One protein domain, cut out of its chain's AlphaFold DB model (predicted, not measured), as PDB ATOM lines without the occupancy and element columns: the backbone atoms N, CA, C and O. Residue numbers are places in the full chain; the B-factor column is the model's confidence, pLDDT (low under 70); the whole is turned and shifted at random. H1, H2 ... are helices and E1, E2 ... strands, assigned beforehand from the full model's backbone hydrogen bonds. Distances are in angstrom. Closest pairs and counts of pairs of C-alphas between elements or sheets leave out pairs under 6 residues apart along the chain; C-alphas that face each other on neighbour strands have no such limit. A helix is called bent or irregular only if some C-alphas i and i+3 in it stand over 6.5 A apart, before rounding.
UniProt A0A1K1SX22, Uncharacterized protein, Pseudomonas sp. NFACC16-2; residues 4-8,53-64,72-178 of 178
ATOM      1  N   LEU A   4      -3.591  16.668 -51.860       44.28
ATOM      2  CA  LEU A   4      -4.896  17.078 -51.337       44.28
ATOM      3  C   LEU A   4      -5.878  15.905 -51.195       44.28
ATOM      4  O   LEU A   4      -6.560  15.811 -50.185       44.28
ATOM      5  N   VAL A   5      -5.917  14.966 -52.143       52.06
ATOM      6  CA  VAL A   5      -6.833  13.812 -52.095       52.06
ATOM      7  C   VAL A   5      -6.432  12.817 -51.000       52.06
ATOM      8  O   VAL A   5      -7.308  12.248 -50.356       52.06
ATOM      9  N   LYS A   6      -5.128  12.643 -50.734       49.97
ATOM     10  CA  LYS A   6      -4.651  11.803 -49.618       49.97
ATOM     11  C   LYS A   6      -4.917  12.465 -48.256       49.97
ATOM     12  O   LYS A   6      -5.306  11.784 -47.316       49.97
ATOM     13  N   ILE A   7      -4.794  13.792 -48.178       50.50
ATOM     14  CA  ILE A   7      -5.062  14.595 -46.972       50.50
ATOM     15  C   ILE A   7      -6.560  14.603 -46.621       50.50
ATOM     16  O   ILE A   7      -6.913  14.461 -45.452       50.50
ATOM     17  N   TYR A   8      -7.451  14.706 -47.616       43.78
ATOM     18  CA  TYR A   8      -8.908  14.718 -47.402       43.78
ATOM     19  C   TYR A   8      -9.452  13.415 -46.795       43.78
ATOM     20  O   TYR A   8     -10.489  13.443 -46.138       43.78
ATOM     21  N   PRO A  53       2.624  22.220 -53.163       49.62
ATOM     22  CA  PRO A  53       1.547  21.899 -52.253       49.62
ATOM     23  C   PRO A  53       2.173  21.456 -50.930       49.62
ATOM     24  O   PRO A  53       3.053  20.594 -50.902       49.62
ATOM     25  N   SER A  54       1.771  22.112 -49.845       43.44
ATOM     26  CA  SER A  54       2.362  21.888 -48.534       43.44
ATOM     27  C   SER A  54       1.298  21.653 -47.480       43.44
ATOM     28  O   SER A  54       0.181  22.165 -47.575       43.44
ATOM     29  N   VAL A  55       1.651  20.841 -46.491       51.72
ATOM     30  CA  VAL A  55       0.777  20.471 -45.380       51.72
ATOM     31  C   VAL A  55       1.438  20.925 -44.098       51.72
ATOM     32  O   VAL A  55       2.567  20.527 -43.831       51.72
ATOM     33  N   ALA A  56       0.747  21.748 -43.314       55.09
ATOM     34  CA  ALA A  56       1.151  22.093 -41.958       55.09
ATOM     35  C   ALA A  56       0.212  21.393 -40.973       55.09
ATOM     36  O   ALA A  56      -1.006  21.515 -41.092       55.09
ATOM     37  N   MET A  57       0.769  20.658 -40.017       57.09
ATOM     38  CA  MET A  57       0.020  19.892 -39.023       57.09
ATOM     39  C   MET A  57       0.677  20.003 -37.652       57.09
ATOM     40  O   MET A  57       1.893  20.143 -37.553       57.09
ATOM     41  N   THR A  58      -0.124  19.910 -36.596       55.47
ATOM     42  CA  THR A  58       0.367  19.824 -35.219       55.47
ATOM     43  C   THR A  58       0.160  18.404 -34.722       55.47
ATOM     44  O   THR A  58      -0.961  17.901 -34.777       55.47
ATOM     45  N   ILE A  59       1.225  17.762 -34.246       54.00
ATOM     46  CA  ILE A  59       1.144  16.464 -33.577       54.00
ATOM     47  C   ILE A  59       1.419  16.662 -32.087       54.00
ATOM     48  O   ILE A  59       2.364  17.358 -31.705       54.00
ATOM     49  N   GLY A  60       0.565  16.074 -31.250       46.06
ATOM     50  CA  GLY A  60       0.768  16.069 -29.807       46.06
ATOM     51  C   GLY A  60       1.958  15.182 -29.454       46.06
ATOM     52  O   GLY A  60       2.032  14.037 -29.903       46.06
ATOM     53  N   TYR A  61       2.894  15.703 -28.667       42.97
ATOM     54  CA  TYR A  61       3.998  14.918 -28.126       42.97
ATOM     55  C   TYR A  61       3.480  14.062 -26.954       42.97
ATOM     56  O   TYR A  61       2.927  14.627 -26.007       42.97
ATOM     57  N   PRO A  62       3.611  12.721 -26.978       40.47
ATOM     58  CA  PRO A  62       3.183  11.880 -25.872       40.47
ATOM     59  C   PRO A  62       4.217  11.980 -24.751       40.47
ATOM     60  O   PRO A  62       5.134  11.172 -24.648       40.47
ATOM     61  N   LEU A  63       4.086  12.997 -23.908       39.81
ATOM     62  CA  LEU A  63       4.658  12.950 -22.574       39.81
ATOM     63  C   LEU A  63       3.533  12.628 -21.596       39.81
ATOM     64  O   LEU A  63       2.554  13.367 -21.518       39.81
ATOM     65  N   GLU A  64       3.709  11.582 -20.792       35.22
ATOM     66  CA  GLU A  64       3.069  11.471 -19.474       35.22
ATOM     67  C   GLU A  64       3.667  12.538 -18.530       35.22
ATOM     68  O   GLU A  64       4.276  12.235 -17.509       35.22
ATOM     69  N   GLY A  72       2.830  27.026 -23.368       40.91
ATOM     70  CA  GLY A  72       2.180  26.488 -24.565       40.91
ATOM     71  C   GLY A  72       2.592  25.039 -24.818       40.91
ATOM     72  O   GLY A  72       3.775  24.714 -24.717       40.91
ATOM     73  N   HIS A  73       1.596  24.188 -25.066       43.28
ATOM     74  CA  HIS A  73       1.741  22.739 -25.188       43.28
ATOM     75  C   HIS A  73       2.980  22.328 -26.011       43.28
ATOM     76  O   HIS A  73       3.347  23.044 -26.951       43.28
ATOM     77  N   PRO A  74       3.627  21.185 -25.691       54.22
ATOM     78  CA  PRO A  74       4.744  20.619 -26.450       54.22
ATOM     79  C   PRO A  74       4.245  20.077 -27.800       54.22
ATOM     80  O   PRO A  74       4.237  18.883 -28.076       54.22
ATOM     81  N   ASP A  75       3.778  20.986 -28.635       63.69
ATOM     82  CA  ASP A  75       3.202  20.722 -29.933       63.69
ATOM     83  C   ASP A  75       4.332  20.673 -30.955       63.69
ATOM     84  O   ASP A  75       5.040  21.663 -31.172       63.69
ATOM     85  N   VAL A  76       4.500  19.523 -31.608       63.72
ATOM     86  CA  VAL A  76       5.423  19.410 -32.735       63.72
ATOM     87  C   VAL A  76       4.678  19.871 -33.985       63.72
ATOM     88  O   VAL A  76       3.714  19.247 -34.427       63.72
ATOM     89  N   ARG A  77       5.109  20.991 -34.566       71.44
ATOM     90  CA  ARG A  77       4.524  21.535 -35.799       71.44
ATOM     91  C   ARG A  77       5.272  20.986 -36.998       71.44
ATOM     92  O   ARG A  77       6.408  21.388 -37.230       71.44
ATOM     93  N   VAL A  78       4.640  20.109 -37.761       70.50
ATOM     94  CA  VAL A  78       5.201  19.438 -38.933       70.50
ATOM     95  C   VAL A  78       4.773  20.174 -40.202       70.50
ATOM     96  O   VAL A  78       3.594  20.472 -40.382       70.50
ATOM     97  N   HIS A  79       5.719  20.457 -41.091       72.31
ATOM     98  CA  HIS A  79       5.487  20.985 -42.432       72.31
ATOM     99  C   HIS A  79       6.069  20.027 -43.462       72.31
ATOM    100  O   HIS A  79       7.242  19.657 -43.383       72.31
ATOM    101  N   ILE A  80       5.240  19.625 -44.416       75.94
ATOM    102  CA  ILE A  80       5.567  18.628 -45.432       75.94
ATOM    103  C   ILE A  80       5.467  19.291 -46.795       75.94
ATOM    104  O   ILE A  80       4.449  19.915 -47.104       75.94
ATOM    105  N   VAL A  81       6.506  19.128 -47.609       72.12
ATOM    106  CA  VAL A  81       6.584  19.651 -48.974       72.12
ATOM    107  C   VAL A  81       7.067  18.539 -49.902       72.12
ATOM    108  O   VAL A  81       7.966  17.777 -49.544       72.12
ATOM    109  N   GLU A  82       6.480  18.428 -51.093       71.56
ATOM    110  CA  GLU A  82       7.032  17.563 -52.141       71.56
ATOM    111  C   GLU A  82       8.419  18.060 -52.562       71.56
ATOM    112  O   GLU A  82       8.604  19.229 -52.897       71.56
ATOM    113  N   ALA A  83       9.394  17.157 -52.529       70.06
ATOM    114  CA  ALA A  83      10.754  17.396 -52.974       70.06
ATOM    115  C   ALA A  83      10.921  16.872 -54.399       70.06
ATOM    116  O   ALA A  83      10.393  15.810 -54.745       70.06
ATOM    117  N   ASP A  84      11.730  17.554 -55.206       70.81
ATOM    118  CA  ASP A  84      12.262  16.908 -56.400       70.81
ATOM    119  C   ASP A  84      13.162  15.712 -56.010       70.81
ATOM    120  O   ASP A  84      13.662  15.601 -54.884       70.81
ATOM    121  N   GLN A  85      13.358  14.771 -56.937       67.25
ATOM    122  CA  GLN A  85      14.159  13.568 -56.670       67.25
ATOM    123  C   GLN A  85      15.635  13.879 -56.373       67.25
ATOM    124  O   GLN A  85      16.304  13.071 -55.729       67.25
ATOM    125  N   ASN A  86      16.117  15.048 -56.801       72.00
ATOM    126  CA  ASN A  86      17.507  15.477 -56.693       72.00
ATOM    127  C   ASN A  86      17.768  16.322 -55.439       72.00
ATOM    128  O   ASN A  86      18.902  16.748 -55.222       72.00
ATOM    129  N   HIS A  87      16.748  16.565 -54.614       77.44
ATOM    130  CA  HIS A  87      16.890  17.377 -53.424       77.44
ATOM    131  C   HIS A  87      17.746  16.633 -52.400       77.44
ATOM    132  O   HIS A  87      17.326  15.611 -51.831       77.44
ATOM    133  N   ASP A  88      18.945  17.169 -52.177       82.44
ATOM    134  CA  ASP A  88      19.873  16.720 -51.152       82.44
ATOM    135  C   ASP A  88      19.743  17.603 -49.909       82.44
ATOM    136  O   ASP A  88      20.224  18.736 -49.846       82.44
ATOM    137  N   LEU A  89      19.086  17.037 -48.901       84.88
ATOM    138  CA  LEU A  89      18.886  17.662 -47.603       84.88
ATOM    139  C   LEU A  89      20.214  17.975 -46.891       84.88
ATOM    140  O   LEU A  89      20.297  18.922 -46.110       84.88
ATOM    141  N   LEU A  90      21.250  17.169 -47.133       89.62
ATOM    142  CA  LEU A  90      22.505  17.193 -46.389       89.62
ATOM    143  C   LEU A  90      23.581  18.039 -47.066       89.62
ATOM    144  O   LEU A  90      24.609  18.289 -46.436       89.62
ATOM    145  N   ALA A  91      23.309  18.573 -48.262       87.06
ATOM    146  CA  ALA A  91      24.189  19.503 -48.972       87.06
ATOM    147  C   ALA A  91      24.539  20.755 -48.139       87.06
ATOM    148  O   ALA A  91      25.525  21.450 -48.382       87.06
ATOM    149  N   ILE A  92      23.756  21.059 -47.094       82.38
ATOM    150  CA  ILE A  92      24.090  22.093 -46.105       82.38
ATOM    151  C   ILE A  92      25.420  21.859 -45.388       82.38
ATOM    152  O   ILE A  92      26.058  22.836 -44.990       82.38
ATOM    153  N   PHE A  93      25.843  20.602 -45.278       87.62
ATOM    154  CA  PHE A  93      27.079  20.177 -44.636       87.62
ATOM    155  C   PHE A  93      28.219  19.928 -45.629       87.62
ATOM    156  O   PHE A  93      29.287  19.480 -45.208       87.62
ATOM    157  N   ASP A  94      28.032  20.216 -46.920       85.00
ATOM    158  CA  ASP A  94      29.088  20.046 -47.914       85.00
ATOM    159  C   ASP A  94      30.280  20.932 -47.548       85.00
ATOM    160  O   ASP A  94      30.190  22.158 -47.504       85.00
ATOM    161  N   SER A  95      31.423  20.298 -47.282       84.31
ATOM    162  CA  SER A  95      32.660  20.930 -46.786       84.31
ATOM    163  C   SER A  95      32.644  21.397 -45.322       84.31
ATOM    164  O   SER A  95      33.623  21.991 -44.869       84.31
ATOM    165  N   ALA A  96      31.586  21.118 -44.558       87.00
ATOM    166  CA  ALA A  96      31.546  21.404 -43.128       87.00
ATOM    167  C   ALA A  96      32.226  20.282 -42.328       87.00
ATOM    168  O   ALA A  96      31.935  19.097 -42.508       87.00
ATOM    169  N   ILE A  97      33.101  20.660 -41.396       90.19
ATOM    170  CA  ILE A  97      33.704  19.739 -40.427       90.19
ATOM    171  C   ILE A  97      32.907  19.864 -39.122       90.19
ATOM    172  O   ILE A  97      32.689  20.993 -38.675       90.19
ATOM    173  N   PRO A  98      32.443  18.755 -38.520       93.69
ATOM    174  CA  PRO A  98      31.756  18.824 -37.239       93.69
ATOM    175  C   PRO A  98      32.702  19.370 -36.166       93.69
ATOM    176  O   PRO A  98      33.867  18.979 -36.096       93.69
ATOM    177  N   THR A  99      32.194  20.265 -35.327       95.25
ATOM    178  CA  THR A  99      32.928  20.778 -34.164       95.25
ATOM    179  C   THR A  99      33.027  19.721 -33.072       95.25
ATOM    180  O   THR A  99      34.005  19.695 -32.326       95.25
ATOM    181  N   GLN A 100      32.038  18.828 -33.002       95.00
ATOM    182  CA  GLN A 100      31.984  17.753 -32.025       95.00
ATOM    183  C   GLN A 100      31.218  16.541 -32.568       95.00
ATOM    184  O   GLN A 100      30.384  16.657 -33.468       95.00
ATOM    185  N   GLU A 101      31.483  15.372 -31.991       94.94
ATOM    186  CA  GLU A 101      30.684  14.168 -32.187       94.94
ATOM    187  C   GLU A 101      30.338  13.551 -30.826       94.94
ATOM    188  O   GLU A 101      31.227  13.265 -30.023       94.94
ATOM    189  N   GLU A 102      29.047  13.356 -30.556       92.44
ATOM    190  CA  GLU A 102      28.539  12.763 -29.315       92.44
ATOM    191  C   GLU A 102      27.436  11.754 -29.633       92.44
ATOM    192  O   GLU A 102      26.501  12.066 -30.359       92.44
ATOM    193  N   GLN A 103      27.520  10.532 -29.093       90.06
ATOM    194  CA  GLN A 103      26.455   9.518 -29.219       90.06
ATOM    195  C   GLN A 103      25.964   9.297 -30.675       90.06
ATOM    196  O   GLN A 103      24.766   9.171 -30.953       90.06
ATOM    197  N   GLY A 104      26.900   9.286 -31.633       89.62
ATOM    198  CA  GLY A 104      26.600   9.132 -33.063       89.62
ATOM    199  C   GLY A 104      25.884  10.336 -33.690       89.62
ATOM    200  O   GLY A 104      25.226  10.191 -34.721       89.62
ATOM    201  N   MET A 105      25.963  11.502 -33.052       95.75
ATOM    202  CA  MET A 105      25.449  12.778 -33.527       95.75
ATOM    203  C   MET A 105      26.617  13.714 -33.817       95.75
ATOM    204  O   MET A 105      27.466  13.950 -32.961       95.75
ATOM    205  N   LYS A 106      26.650  14.254 -35.032       96.88
ATOM    206  CA  LYS A 106      27.643  15.236 -35.465       96.88
ATOM    207  C   LYS A 106      27.098  16.633 -35.219       96.88
ATOM    208  O   LYS A 106      26.031  16.975 -35.727       96.88
ATOM    209  N   ILE A 107      27.834  17.423 -34.454       95.88
ATOM    210  CA  ILE A 107      27.456  18.776 -34.060       95.88
ATOM    211  C   ILE A 107      28.263  19.761 -34.902       95.88
ATOM    212  O   ILE A 107      29.474  19.617 -35.058       95.88
ATOM    213  N   TYR A 108      27.576  20.746 -35.467       94.62
ATOM    214  CA  TYR A 108      28.148  21.811 -36.279       94.62
ATOM    215  C   TYR A 108      27.721  23.148 -35.688       94.62
ATOM    216  O   TYR A 108      26.525  23.421 -35.578       94.62
ATOM    217  N   GLU A 109      28.680  23.995 -35.338       90.00
ATOM    218  CA  GLU A 109      28.409  25.326 -34.798       90.00
ATOM    219  C   GLU A 109      28.838  26.404 -35.792       90.00
ATOM    220  O   GLU A 109      29.979  26.427 -36.244       90.00
ATOM    221  N   ASP A 110      27.916  27.310 -36.123       81.19
ATOM    222  CA  ASP A 110      28.160  28.455 -37.013       81.19
ATOM    223  C   ASP A 110      27.788  29.772 -36.312       81.19
ATOM    224  O   ASP A 110      27.034  30.600 -36.827       81.19
ATOM    225  N   GLY A 111      28.235  29.917 -35.058       77.00
ATOM    226  CA  GLY A 111      28.049  31.086 -34.188       77.00
ATOM    227  C   GLY A 111      26.605  31.355 -33.743       77.00
ATOM    228  O   GLY A 111      26.333  31.443 -32.550       77.00
ATOM    229  N   LYS A 112      25.675  31.502 -34.690       75.50
ATOM    230  CA  LYS A 112      24.254  31.804 -34.462       75.50
ATOM    231  C   LYS A 112      23.350  30.575 -34.492       75.50
ATOM    232  O   LYS A 112      22.238  30.642 -33.984       75.50
ATOM    233  N   VAL A 113      23.797  29.484 -35.112       83.06
ATOM    234  CA  VAL A 113      23.006  28.258 -35.274       83.06
ATOM    235  C   VAL A 113      23.884  27.057 -34.959       83.06
ATOM    236  O   VAL A 113      24.966  26.908 -35.530       83.06
ATOM    237  N   SER A 114      23.387  26.189 -34.082       91.56
ATOM    238  CA  SER A 114      23.948  24.854 -33.861       91.56
ATOM    239  C   SER A 114      23.118  23.847 -34.646       91.56
ATOM    240  O   SER A 114      21.889  23.870 -34.573       91.56
ATOM    241  N   ARG A 115      23.769  22.969 -35.408       95.19
ATOM    242  CA  ARG A 115      23.117  21.908 -36.182       95.19
ATOM    243  C   ARG A 115      23.595  20.547 -35.710       95.19
ATOM    244  O   ARG A 115      24.785  20.336 -35.510       95.19
ATOM    245  N   TYR A 116      22.652  19.631 -35.585       96.50
ATOM    246  CA  TYR A 116      22.831  18.305 -35.023       96.50
ATOM    247  C   TYR A 116      22.430  17.287 -36.082       96.50
ATOM    248  O   TYR A 116      21.245  17.125 -36.358       96.50
ATOM    249  N   ARG A 117      23.402  16.633 -36.718       96.75
ATOM    250  CA  ARG A 117      23.165  15.614 -37.749       96.75
ATOM    251  C   ARG A 117      23.249  14.224 -37.141       96.75
ATOM    252  O   ARG A 117      24.214  13.918 -36.441       96.75
ATOM    253  N   PHE A 118      22.289  13.368 -37.459       96.56
ATOM    254  CA  PHE A 118      22.293  11.968 -37.048       96.56
ATOM    255  C   PHE A 118      21.463  11.101 -37.998       96.56
ATOM    256  O   PHE A 118      20.663  11.604 -38.783       96.56
ATOM    257  N   THR A 119      21.653   9.787 -37.901       96.88
ATOM    258  CA  THR A 119      20.827   8.794 -38.593       96.88
ATOM    259  C   THR A 119      19.605   8.456 -37.737       96.88
ATOM    260  O   THR A 119      19.758   8.130 -36.552       96.88
ATOM    261  N   GLY A 120      18.408   8.578 -38.317       95.44
ATOM    262  CA  GLY A 120      17.123   8.243 -37.699       95.44
ATOM    263  C   GLY A 120      16.878   6.734 -37.609       95.44
ATOM    264  O   GLY A 120      17.650   5.924 -38.130       95.44
ATOM    265  N   SER A 121      15.785   6.333 -36.954       94.94
ATOM    266  CA  SER A 121      15.444   4.912 -36.759       94.94
ATOM    267  C   SER A 121      15.059   4.171 -38.048       94.94
ATOM    268  O   SER A 121      15.075   2.942 -38.080       94.94
ATOM    269  N   ASP A 122      14.757   4.892 -39.130       93.88
ATOM    270  CA  ASP A 122      14.577   4.355 -40.485       93.88
ATOM    271  C   ASP A 122      15.883   4.249 -41.288       93.88
ATOM    272  O   ASP A 122      15.848   3.912 -42.472       93.88
ATOM    273  N   GLY A 123      17.035   4.533 -40.672       94.06
ATOM    274  CA  GLY A 123      18.336   4.505 -41.337       94.06
ATOM    275  C   GLY A 123      18.588   5.697 -42.264       94.06
ATOM    276  O   GLY A 123      19.609   5.713 -42.949       94.06
ATOM    277  N   GLN A 124      17.686   6.684 -42.305       93.50
ATOM    278  CA  GLN A 124      17.867   7.905 -43.086       93.50
ATOM    279  C   GLN A 124      18.612   8.957 -42.271       93.50
ATOM    280  O   GLN A 124      18.351   9.154 -41.084       93.50
ATOM    281  N   ASP A 125      19.531   9.661 -42.919       94.81
ATOM    282  CA  ASP A 125      20.207  10.797 -42.309       94.81
ATOM    283  C   ASP A 125      19.288  12.022 -42.281       94.81
ATOM    284  O   ASP A 125      18.589  12.342 -43.246       94.81
ATOM    285  N   LEU A 126      19.334  12.738 -41.162       96.06
ATOM    286  CA  LEU A 126      18.561  13.945 -40.922       96.06
ATOM    287  C   LEU A 126      19.376  14.931 -40.082       96.06
ATOM    288  O   LEU A 126      20.470  14.613 -39.602       96.06
ATOM    289  N   TYR A 127      18.859  16.144 -39.912       96.69
ATOM    290  CA  TYR A 127      19.476  17.093 -38.995       96.69
ATOM    291  C   TYR A 127      18.459  17.948 -38.252       96.69
ATOM    292  O   TYR A 127      17.343  18.164 -38.712       96.69
ATOM    293  N   VAL A 128      18.871  18.463 -37.097       95.81
ATOM    294  CA  VAL A 128      18.097  19.398 -36.284       95.81
ATOM    295  C   VAL A 128      18.897  20.682 -36.099       95.81
ATOM    296  O   VAL A 128      20.052  20.641 -35.685       95.81
ATOM    297  N   SER A 129      18.292  21.827 -36.396       93.75
ATOM    298  CA  SER A 129      18.829  23.158 -36.114       93.75
ATOM    299  C   SER A 129      18.311  23.659 -34.762       93.75
ATOM    300  O   SER A 129      17.118  23.560 -34.468       93.75
ATOM    301  N   LYS A 130      19.195  24.252 -33.957       91.19
ATOM    302  CA  LYS A 130      18.845  25.063 -32.785       91.19
ATOM    303  C   LYS A 130      18.753  26.526 -33.190       91.19
ATOM    304  O   LYS A 130      19.751  27.085 -33.648       91.19
ATOM    305  N   LEU A 131      17.599  27.146 -32.972       82.69
ATOM    306  CA  LEU A 131      17.398  28.579 -33.179       82.69
ATOM    307  C   LEU A 131      16.698  29.165 -31.952       82.69
ATOM    308  O   LEU A 131      15.542  28.847 -31.691       82.69
ATOM    309  N   ASP A 132      17.394  30.004 -31.186       82.06
ATOM    310  CA  ASP A 132      16.887  30.600 -29.945       82.06
ATOM    311  C   ASP A 132      16.252  29.559 -28.993       82.06
ATOM    312  O   ASP A 132      16.947  28.702 -28.439       82.06
ATOM    313  N   ASN A 133      14.926  29.620 -28.823       80.06
ATOM    314  CA  ASN A 133      14.127  28.766 -27.941       80.06
ATOM    315  C   ASN A 133      13.366  27.659 -28.689       80.06
ATOM    316  O   ASN A 133      12.422  27.084 -28.140       80.06
ATOM    317  N   ILE A 134      13.750  27.352 -29.931       82.19
ATOM    318  CA  ILE A 134      13.127  26.294 -30.726       82.19
ATOM    319  C   ILE A 134      14.156  25.346 -31.340       82.19
ATOM    320  O   ILE A 134      15.280  25.721 -31.687       82.19
ATOM    321  N   TRP A 135      13.709  24.112 -31.526       89.19
ATOM    322  CA  TRP A 135      14.336  23.133 -32.396       89.19
ATOM    323  C   TRP A 135      13.603  23.086 -33.734       89.19
ATOM    324  O   TRP A 135      12.374  23.211 -33.783       89.19
ATOM    325  N   ILE A 136      14.351  22.885 -34.816       89.62
ATOM    326  CA  ILE A 136      13.820  22.679 -36.164       89.62
ATOM    327  C   ILE A 136      14.472  21.424 -36.735       89.62
ATOM    328  O   ILE A 136      15.642  21.448 -37.101       89.62
ATOM    329  N   GLY A 137      13.740  20.316 -36.771       93.06
ATOM    330  CA  GLY A 137      14.180  19.089 -37.422       93.06
ATOM    331  C   GLY A 137      13.873  19.111 -38.907       93.06
ATOM    332  O   GLY A 137      12.840  19.633 -39.317       93.06
ATOM    333  N   HIS A 138      14.761  18.529 -39.699       93.44
ATOM    334  CA  HIS A 138      14.657  18.424 -41.145       93.44
ATOM    335  C   HIS A 138      14.991  16.995 -41.546       93.44
ATOM    336  O   HIS A 138      16.077  16.503 -41.235       93.44
ATOM    337  N   ARG A 139      14.072  16.328 -42.243       94.06
ATOM    338  CA  ARG A 139      14.231  14.948 -42.705       94.06
ATOM    339  C   ARG A 139      13.652  14.762 -44.099       94.06
ATOM    340  O   ARG A 139      12.715  15.450 -44.507       94.06
ATOM    341  N   LYS A 140      14.153  13.750 -44.800       91.25
ATOM    342  CA  LYS A 140      13.514  13.230 -46.005       91.25
ATOM    343  C   LYS A 140      12.603  12.068 -45.623       91.25
ATOM    344  O   LYS A 140      12.969  11.218 -44.815       91.25
ATOM    345  N   PHE A 141      11.415  12.024 -46.207       89.00
ATOM    346  CA  PHE A 141      10.515  10.882 -46.120       89.00
ATOM    347  C   PHE A 141       9.975  10.605 -47.519       89.00
ATOM    348  O   PHE A 141       9.082  11.297 -47.999       89.00
ATOM    349  N   HIS A 142      10.541   9.602 -48.193       87.25
ATOM    350  CA  HIS A 142      10.200   9.265 -49.581       87.25
ATOM    351  C   HIS A 142      10.502  10.446 -50.521       87.25
ATOM    352  O   HIS A 142      11.638  10.918 -50.578       87.25
ATOM    353  N   THR A 143       9.494  10.936 -51.242       83.12
ATOM    354  CA  THR A 143       9.557  12.119 -52.109       83.12
ATOM    355  C   THR A 143       9.204  13.411 -51.369       83.12
ATOM    356  O   THR A 143       8.931  14.418 -52.012       83.12
ATOM    357  N   TYR A 144       9.167  13.402 -50.034       83.75
ATOM    358  CA  TYR A 144       8.825  14.568 -49.225       83.75
ATOM    359  C   TYR A 144      10.028  15.072 -48.430       83.75
ATOM    360  O   TYR A 144      10.772  14.279 -47.843       83.75
ATOM    361  N   ILE A 145      10.174  16.395 -48.358       86.62
ATOM    362  CA  ILE A 145      10.913  17.044 -47.278       86.62
ATOM    363  C   ILE A 145       9.925  17.335 -46.167       86.62
ATOM    364  O   ILE A 145       8.872  17.943 -46.376       86.62
ATOM    365  N   VAL A 146      10.280  16.876 -44.979       86.38
ATOM    366  CA  VAL A 146       9.520  17.110 -43.769       86.38
ATOM    367  C   VAL A 146      10.405  17.911 -42.853       86.38
ATOM    368  O   VAL A 146      11.486  17.462 -42.477       86.38
ATOM    369  N   ASN A 147       9.921  19.073 -42.453       86.94
ATOM    370  CA  ASN A 147      10.541  19.786 -41.361       86.94
ATOM    371  C   ASN A 147       9.551  19.899 -40.211       86.94
ATOM    372  O   ASN A 147       8.335  19.859 -40.407       86.94
ATOM    373  N   TYR A 148      10.053  19.995 -38.994       85.38
ATOM    374  CA  TYR A 148       9.208  19.991 -37.815       85.38
ATOM    375  C   TYR A 148       9.805  20.837 -36.705       85.38
ATOM    376  O   TYR A 148      11.016  20.868 -36.514       85.38
ATOM    377  N   LYS A 149       8.947  21.553 -35.982       85.69
ATOM    378  CA  LYS A 149       9.355  22.512 -34.952       85.69
ATOM    379  C   LYS A 149       8.805  22.139 -33.607       85.69
ATOM    380  O   LYS A 149       7.643  21.763 -33.517       85.69
ATOM    381  N   TYR A 150       9.626  22.300 -32.585       82.12
ATOM    382  CA  TYR A 150       9.268  21.950 -31.222       82.12
ATOM    383  C   TYR A 150      10.059  22.790 -30.218       82.12
ATOM    384  O   TYR A 150      11.045  23.448 -30.562       82.12
ATOM    385  N   SER A 151       9.571  22.820 -28.981       81.19
ATOM    386  CA  SER A 151      10.163  23.609 -27.899       81.19
ATOM    387  C   SER A 151      11.584  23.149 -27.584       81.19
ATOM    388  O   SER A 151      11.842  21.945 -27.524       81.19
ATOM    389  N   ILE A 152      12.478  24.096 -27.272       82.31
ATOM    390  CA  ILE A 152      13.844  23.795 -26.814       82.31
ATOM    391  C   ILE A 152      13.883  22.886 -25.575       82.31
ATOM    392  O   ILE A 152      14.856  22.168 -25.358       82.31
ATOM    393  N   THR A 153      12.810  22.890 -24.778       80.25
ATOM    394  CA  THR A 153      12.672  22.057 -23.574       80.25
ATOM    395  C   THR A 153      12.614  20.559 -23.881       80.25
ATOM    396  O   THR A 153      12.911  19.753 -23.007       80.25
ATOM    397  N   CYS A 154      12.256  20.171 -25.106       79.31
ATOM    398  CA  CYS A 154      12.303  18.785 -25.565       79.31
ATOM    399  C   CYS A 154      13.712  18.490 -26.100       79.31
ATOM    400  O   CYS A 154      13.987  18.674 -27.283       79.31
ATOM    401  N   SER A 155      14.628  18.077 -25.221       83.06
ATOM    402  CA  SER A 155      16.037  17.844 -25.573       83.06
ATOM    403  C   SER A 155      16.319  16.477 -26.207       83.06
ATOM    404  O   SER A 155      17.425  16.257 -26.698       83.06
ATOM    405  N   ASP A 156      15.354  15.553 -26.197       88.12
ATOM    406  CA  ASP A 156      15.477  14.252 -26.863       88.12
ATOM    407  C   ASP A 156      15.189  14.378 -28.366       88.12
ATOM    408  O   ASP A 156      14.087  14.112 -28.848       88.12
ATOM    409  N   LEU A 157      16.201  14.817 -29.117       92.69
ATOM    410  CA  LEU A 157      16.075  15.065 -30.557       92.69
ATOM    411  C   LEU A 157      15.716  13.791 -31.338       92.69
ATOM    412  O   LEU A 157      14.992  13.860 -32.331       92.69
ATOM    413  N   ARG A 158      16.218  12.630 -30.894       93.31
ATOM    414  CA  ARG A 158      15.958  11.335 -31.541       93.31
ATOM    415  C   ARG A 158      14.532  10.869 -31.265       93.31
ATOM    416  O   ARG A 158      13.835  10.509 -32.207       93.31
ATOM    417  N   GLY A 159      14.077  10.952 -30.013       87.75
ATOM    418  CA  GLY A 159      12.705  10.604 -29.646       87.75
ATOM    419  C   GLY A 159      11.662  11.455 -30.375       87.75
ATOM    420  O   GLY A 159      10.655  10.930 -30.854       87.75
ATOM    421  N   VAL A 160      11.925  12.757 -30.551       87.25
ATOM    422  CA  VAL A 160      11.053  13.634 -31.351       87.25
ATOM    423  C   VAL A 160      11.017  13.201 -32.819       87.25
ATOM    424  O   VAL A 160       9.929  13.141 -33.399       87.25
ATOM    425  N   ASP A 161      12.163  12.868 -33.422       93.31
ATOM    426  CA  ASP A 161      12.191  12.370 -34.802       93.31
ATOM    427  C   ASP A 161      11.396  11.067 -34.965       93.31
ATOM    428  O   ASP A 161      10.644  10.933 -35.930       93.31
ATOM    429  N   ASP A 162      11.490  10.144 -34.006       88.88
ATOM    430  CA  ASP A 162      10.749   8.879 -34.029       88.88
ATOM    431  C   ASP A 162       9.229   9.094 -33.974       88.88
ATOM    432  O   ASP A 162       8.469   8.424 -34.681       88.88
ATOM    433  N   ILE A 163       8.764  10.067 -33.185       85.19
ATOM    434  CA  ILE A 163       7.345  10.450 -33.137       85.19
ATOM    435  C   ILE A 163       6.891  11.012 -34.487       85.19
ATOM    436  O   ILE A 163       5.852  10.596 -35.009       85.19
ATOM    437  N   VAL A 164       7.683  11.906 -35.088       86.38
ATOM    438  CA  VAL A 164       7.394  12.459 -36.420       86.38
ATOM    439  C   VAL A 164       7.385  11.352 -37.473       86.38
ATOM    440  O   VAL A 164       6.470  11.296 -38.291       86.38
ATOM    441  N   LEU A 165       8.345  10.428 -37.439       89.69
ATOM    442  CA  LEU A 165       8.409   9.294 -38.356       89.69
ATOM    443  C   LEU A 165       7.169   8.409 -38.267       89.69
ATOM    444  O   LEU A 165       6.607   8.014 -39.290       89.69
ATOM    445  N   ASN A 166       6.749   8.078 -37.049       83.94
ATOM    446  CA  ASN A 166       5.569   7.253 -36.819       83.94
ATOM    447  C   ASN A 166       4.311   7.941 -37.349       83.94
ATOM    448  O   ASN A 166       3.521   7.312 -38.053       83.94
ATOM    449  N   PHE A 167       4.177   9.243 -37.100       82.81
ATOM    450  CA  PHE A 167       3.110  10.055 -37.670       82.81
ATOM    451  C   PHE A 167       3.118  10.028 -39.213       82.81
ATOM    452  O   PHE A 167       2.077   9.809 -39.841       82.81
ATOM    453  N   LEU A 168       4.288  10.186 -39.841       85.38
ATOM    454  CA  LEU A 168       4.430  10.151 -41.301       85.38
ATOM    455  C   LEU A 168       4.060   8.785 -41.882       85.38
ATOM    456  O   LEU A 168       3.323   8.728 -42.861       85.38
ATOM    457  N   LYS A 169       4.512   7.687 -41.264       85.75
ATOM    458  CA  LYS A 169       4.185   6.314 -41.691       85.75
ATOM    459  C   LYS A 169       2.684   6.025 -41.630       85.75
ATOM    460  O   LYS A 169       2.170   5.328 -42.499       85.75
ATOM    461  N   GLN A 170       1.990   6.554 -40.623       79.12
ATOM    462  CA  GLN A 170       0.539   6.396 -40.479       79.12
ATOM    463  C   GLN A 170      -0.241   7.242 -41.494       79.12
ATOM    464  O   GLN A 170      -1.243   6.782 -42.037       79.12
ATOM    465  N   THR A 171       0.224   8.463 -41.764       76.25
ATOM    466  CA  THR A 171      -0.487   9.433 -42.614       76.25
ATOM    467  C   THR A 171      -0.204   9.226 -44.104       76.25
ATOM    468  O   THR A 171      -1.080   9.410 -44.949       76.25
ATOM    469  N   PHE A 172       1.018   8.813 -44.434       80.00
ATOM    470  CA  PHE A 172       1.504   8.600 -45.795       80.00
ATOM    471  C   PHE A 172       2.088   7.186 -45.930       80.00
ATOM    472  O   PHE A 172       3.294   7.038 -46.145       80.00
ATOM    473  N   PRO A 173       1.265   6.130 -45.789       72.75
ATOM    474  CA  PRO A 173       1.747   4.764 -45.926       72.75
ATOM    475  C   PRO A 173       2.308   4.526 -47.333       72.75
ATOM    476  O   PRO A 173       1.769   5.033 -48.324       72.75
ATOM    477  N   ILE A 174       3.372   3.719 -47.420       66.75
ATOM    478  CA  ILE A 174       3.852   3.175 -48.694       66.75
ATOM    479  C   ILE A 174       2.727   2.309 -49.247       66.75
ATOM    480  O   ILE A 174       2.485   1.201 -48.771       66.75
ATOM    481  N   THR A 175       2.017   2.809 -50.249       56.75
ATOM    482  CA  THR A 175       1.273   1.936 -51.145       56.75
ATOM    483  C   THR A 175       2.308   1.279 -52.042       56.75
ATOM    484  O   THR A 175       2.807   1.919 -52.964       56.75
ATOM    485  N   GLU A 176       2.688   0.041 -51.726       46.19
ATOM    486  CA  GLU A 176       3.334  -0.818 -52.713       46.19
ATOM    487  C   GLU A 176       2.340  -0.973 -53.867       46.19
ATOM    488  O   GLU A 176       1.265  -1.557 -53.691       46.19
ATOM    489  N   ASP A 177       2.659  -0.385 -55.019       43.75
ATOM    490  CA  ASP A 177       1.956  -0.686 -56.260       43.75
ATOM    491  C   ASP A 177       2.186  -2.180 -56.545       43.75
ATOM    492  O   ASP A 177       3.301  -2.602 -56.861       43.75
ATOM    493  N   LYS A 178       1.138  -2.983 -56.337       34.06
ATOM    494  CA  LYS A 178       1.058  -4.373 -56.795       34.06
ATOM    495  C   LYS A 178       0.745  -4.432 -58.282       34.06
ATOM    496  O   LYS A 178      -0.121  -3.642 -58.721       34.06
TER     497      LYS A 178
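This is residues 4 to 8, 53 to 64 and 72 to 178 of the 178 residues of an uncharacterized protein of Pseudomonas sp. NFACC16-2 (UniProt A0A1K1SX22). One strongly twisted sheet of eight strands curls round the long helix H3, which packs on one of its faces. The short helix H2 covers a small part of the opposite face, and the tiny helix H1 lies beyond the E1 edge. The printed part has 124 residues, with three named helices and eight named strands in the order H1 E1 E2 H2 E3 E4 E5 E6 E7 E8 H3; the class is mixed, helices and strands. The sheet runs E1 E2 E8 E7 E6 E5 E4 E3, antiparallel throughout. The whole is compact, with a radius of gyration of the C-alphas of 14.9 A and spans of 45 by 37 by 25 A.

Begin at H1, residues 4 to 8, which is not on the sheet. Past the cut, look at edge strand E1, residues 54 to 60, and its neighbour E2, residues 75 to 82: N 57 and O 78 are 2.9 A apart, within hydrogen-bond range. H2, residues 89 to 93, is on the sheet at a height of 7.9 A; it is irregular, but only just, with C-alphas 89 and 92 7.0 A apart. Then read the meander, each strand the antiparallel neighbour of the one before: E3, residues 100 to 102, E4, 105 to 109, E5, 114 to 119, E6, 125 to 131, E7, 134 to 141, and E8, 144 to 151. Within range are N 102 and O 105, 2.9 A, for E3 and E4; N 106 and O 117, 2.8 A, for E4 and E5; N 128 and O 116, 2.8 A, for E5 and E6; N 136 and O 129, 2.9 A, for E6 and E7; and N 148 and O 137, 2.8 A, for E7 and E8. E8 is also the neighbour of E2, with N 79 and O 147 2.8 A apart. H2 lies over E6, but only just, with 3 C-alphas falling on it; their closest C-alphas, those of Leu 90 and Leu 126, are 7.5 A apart. The sheet curls round H3, residues 157 to 171; the closest C-alphas of H3 and E7, those of Asp 161 and Gly 137, are 7.5 A apart. H2 and H3 lie on opposite faces. In H1 and H3 every O i to N i+4 pair is within hydrogen-bond range; in H2 0 of 1 is, and 1 of 2 O i to N i+3 pairs.

Find C-alpha 4, where H1 begins, at (-4.896, 17.078, -51.337); H1 is 6.1 A long. E1 measures 19.7 A, E2 22.8 A, H2 9.1 A, E3 6.6 A, E4 13.0 A, E5 17.0 A, E6 20.2 A, E7 21.9 A and E8 23.2 A from first to last C-alpha. Find C-alpha 157 at (16.075, 15.065, -30.557); from there H3 runs 21.2 A to C-alpha 171 at (-0.487, 9.433, -42.614).

The C-alphas farthest apart, those of Gly 111 and Lys 178, are 50.0 A apart. Residues 9 to 52 and 65 to 71 are not printed; C-alphas 8 and 53 are 13.6 A apart, C-alphas 64 and 72 15.9 A. Of the links printed whole, none is long. The mean pLDDT of the printed part is 78.3; residues 4 to 8, 53 to 64, 72 to 76, 85 and 174 to 178 are under 70.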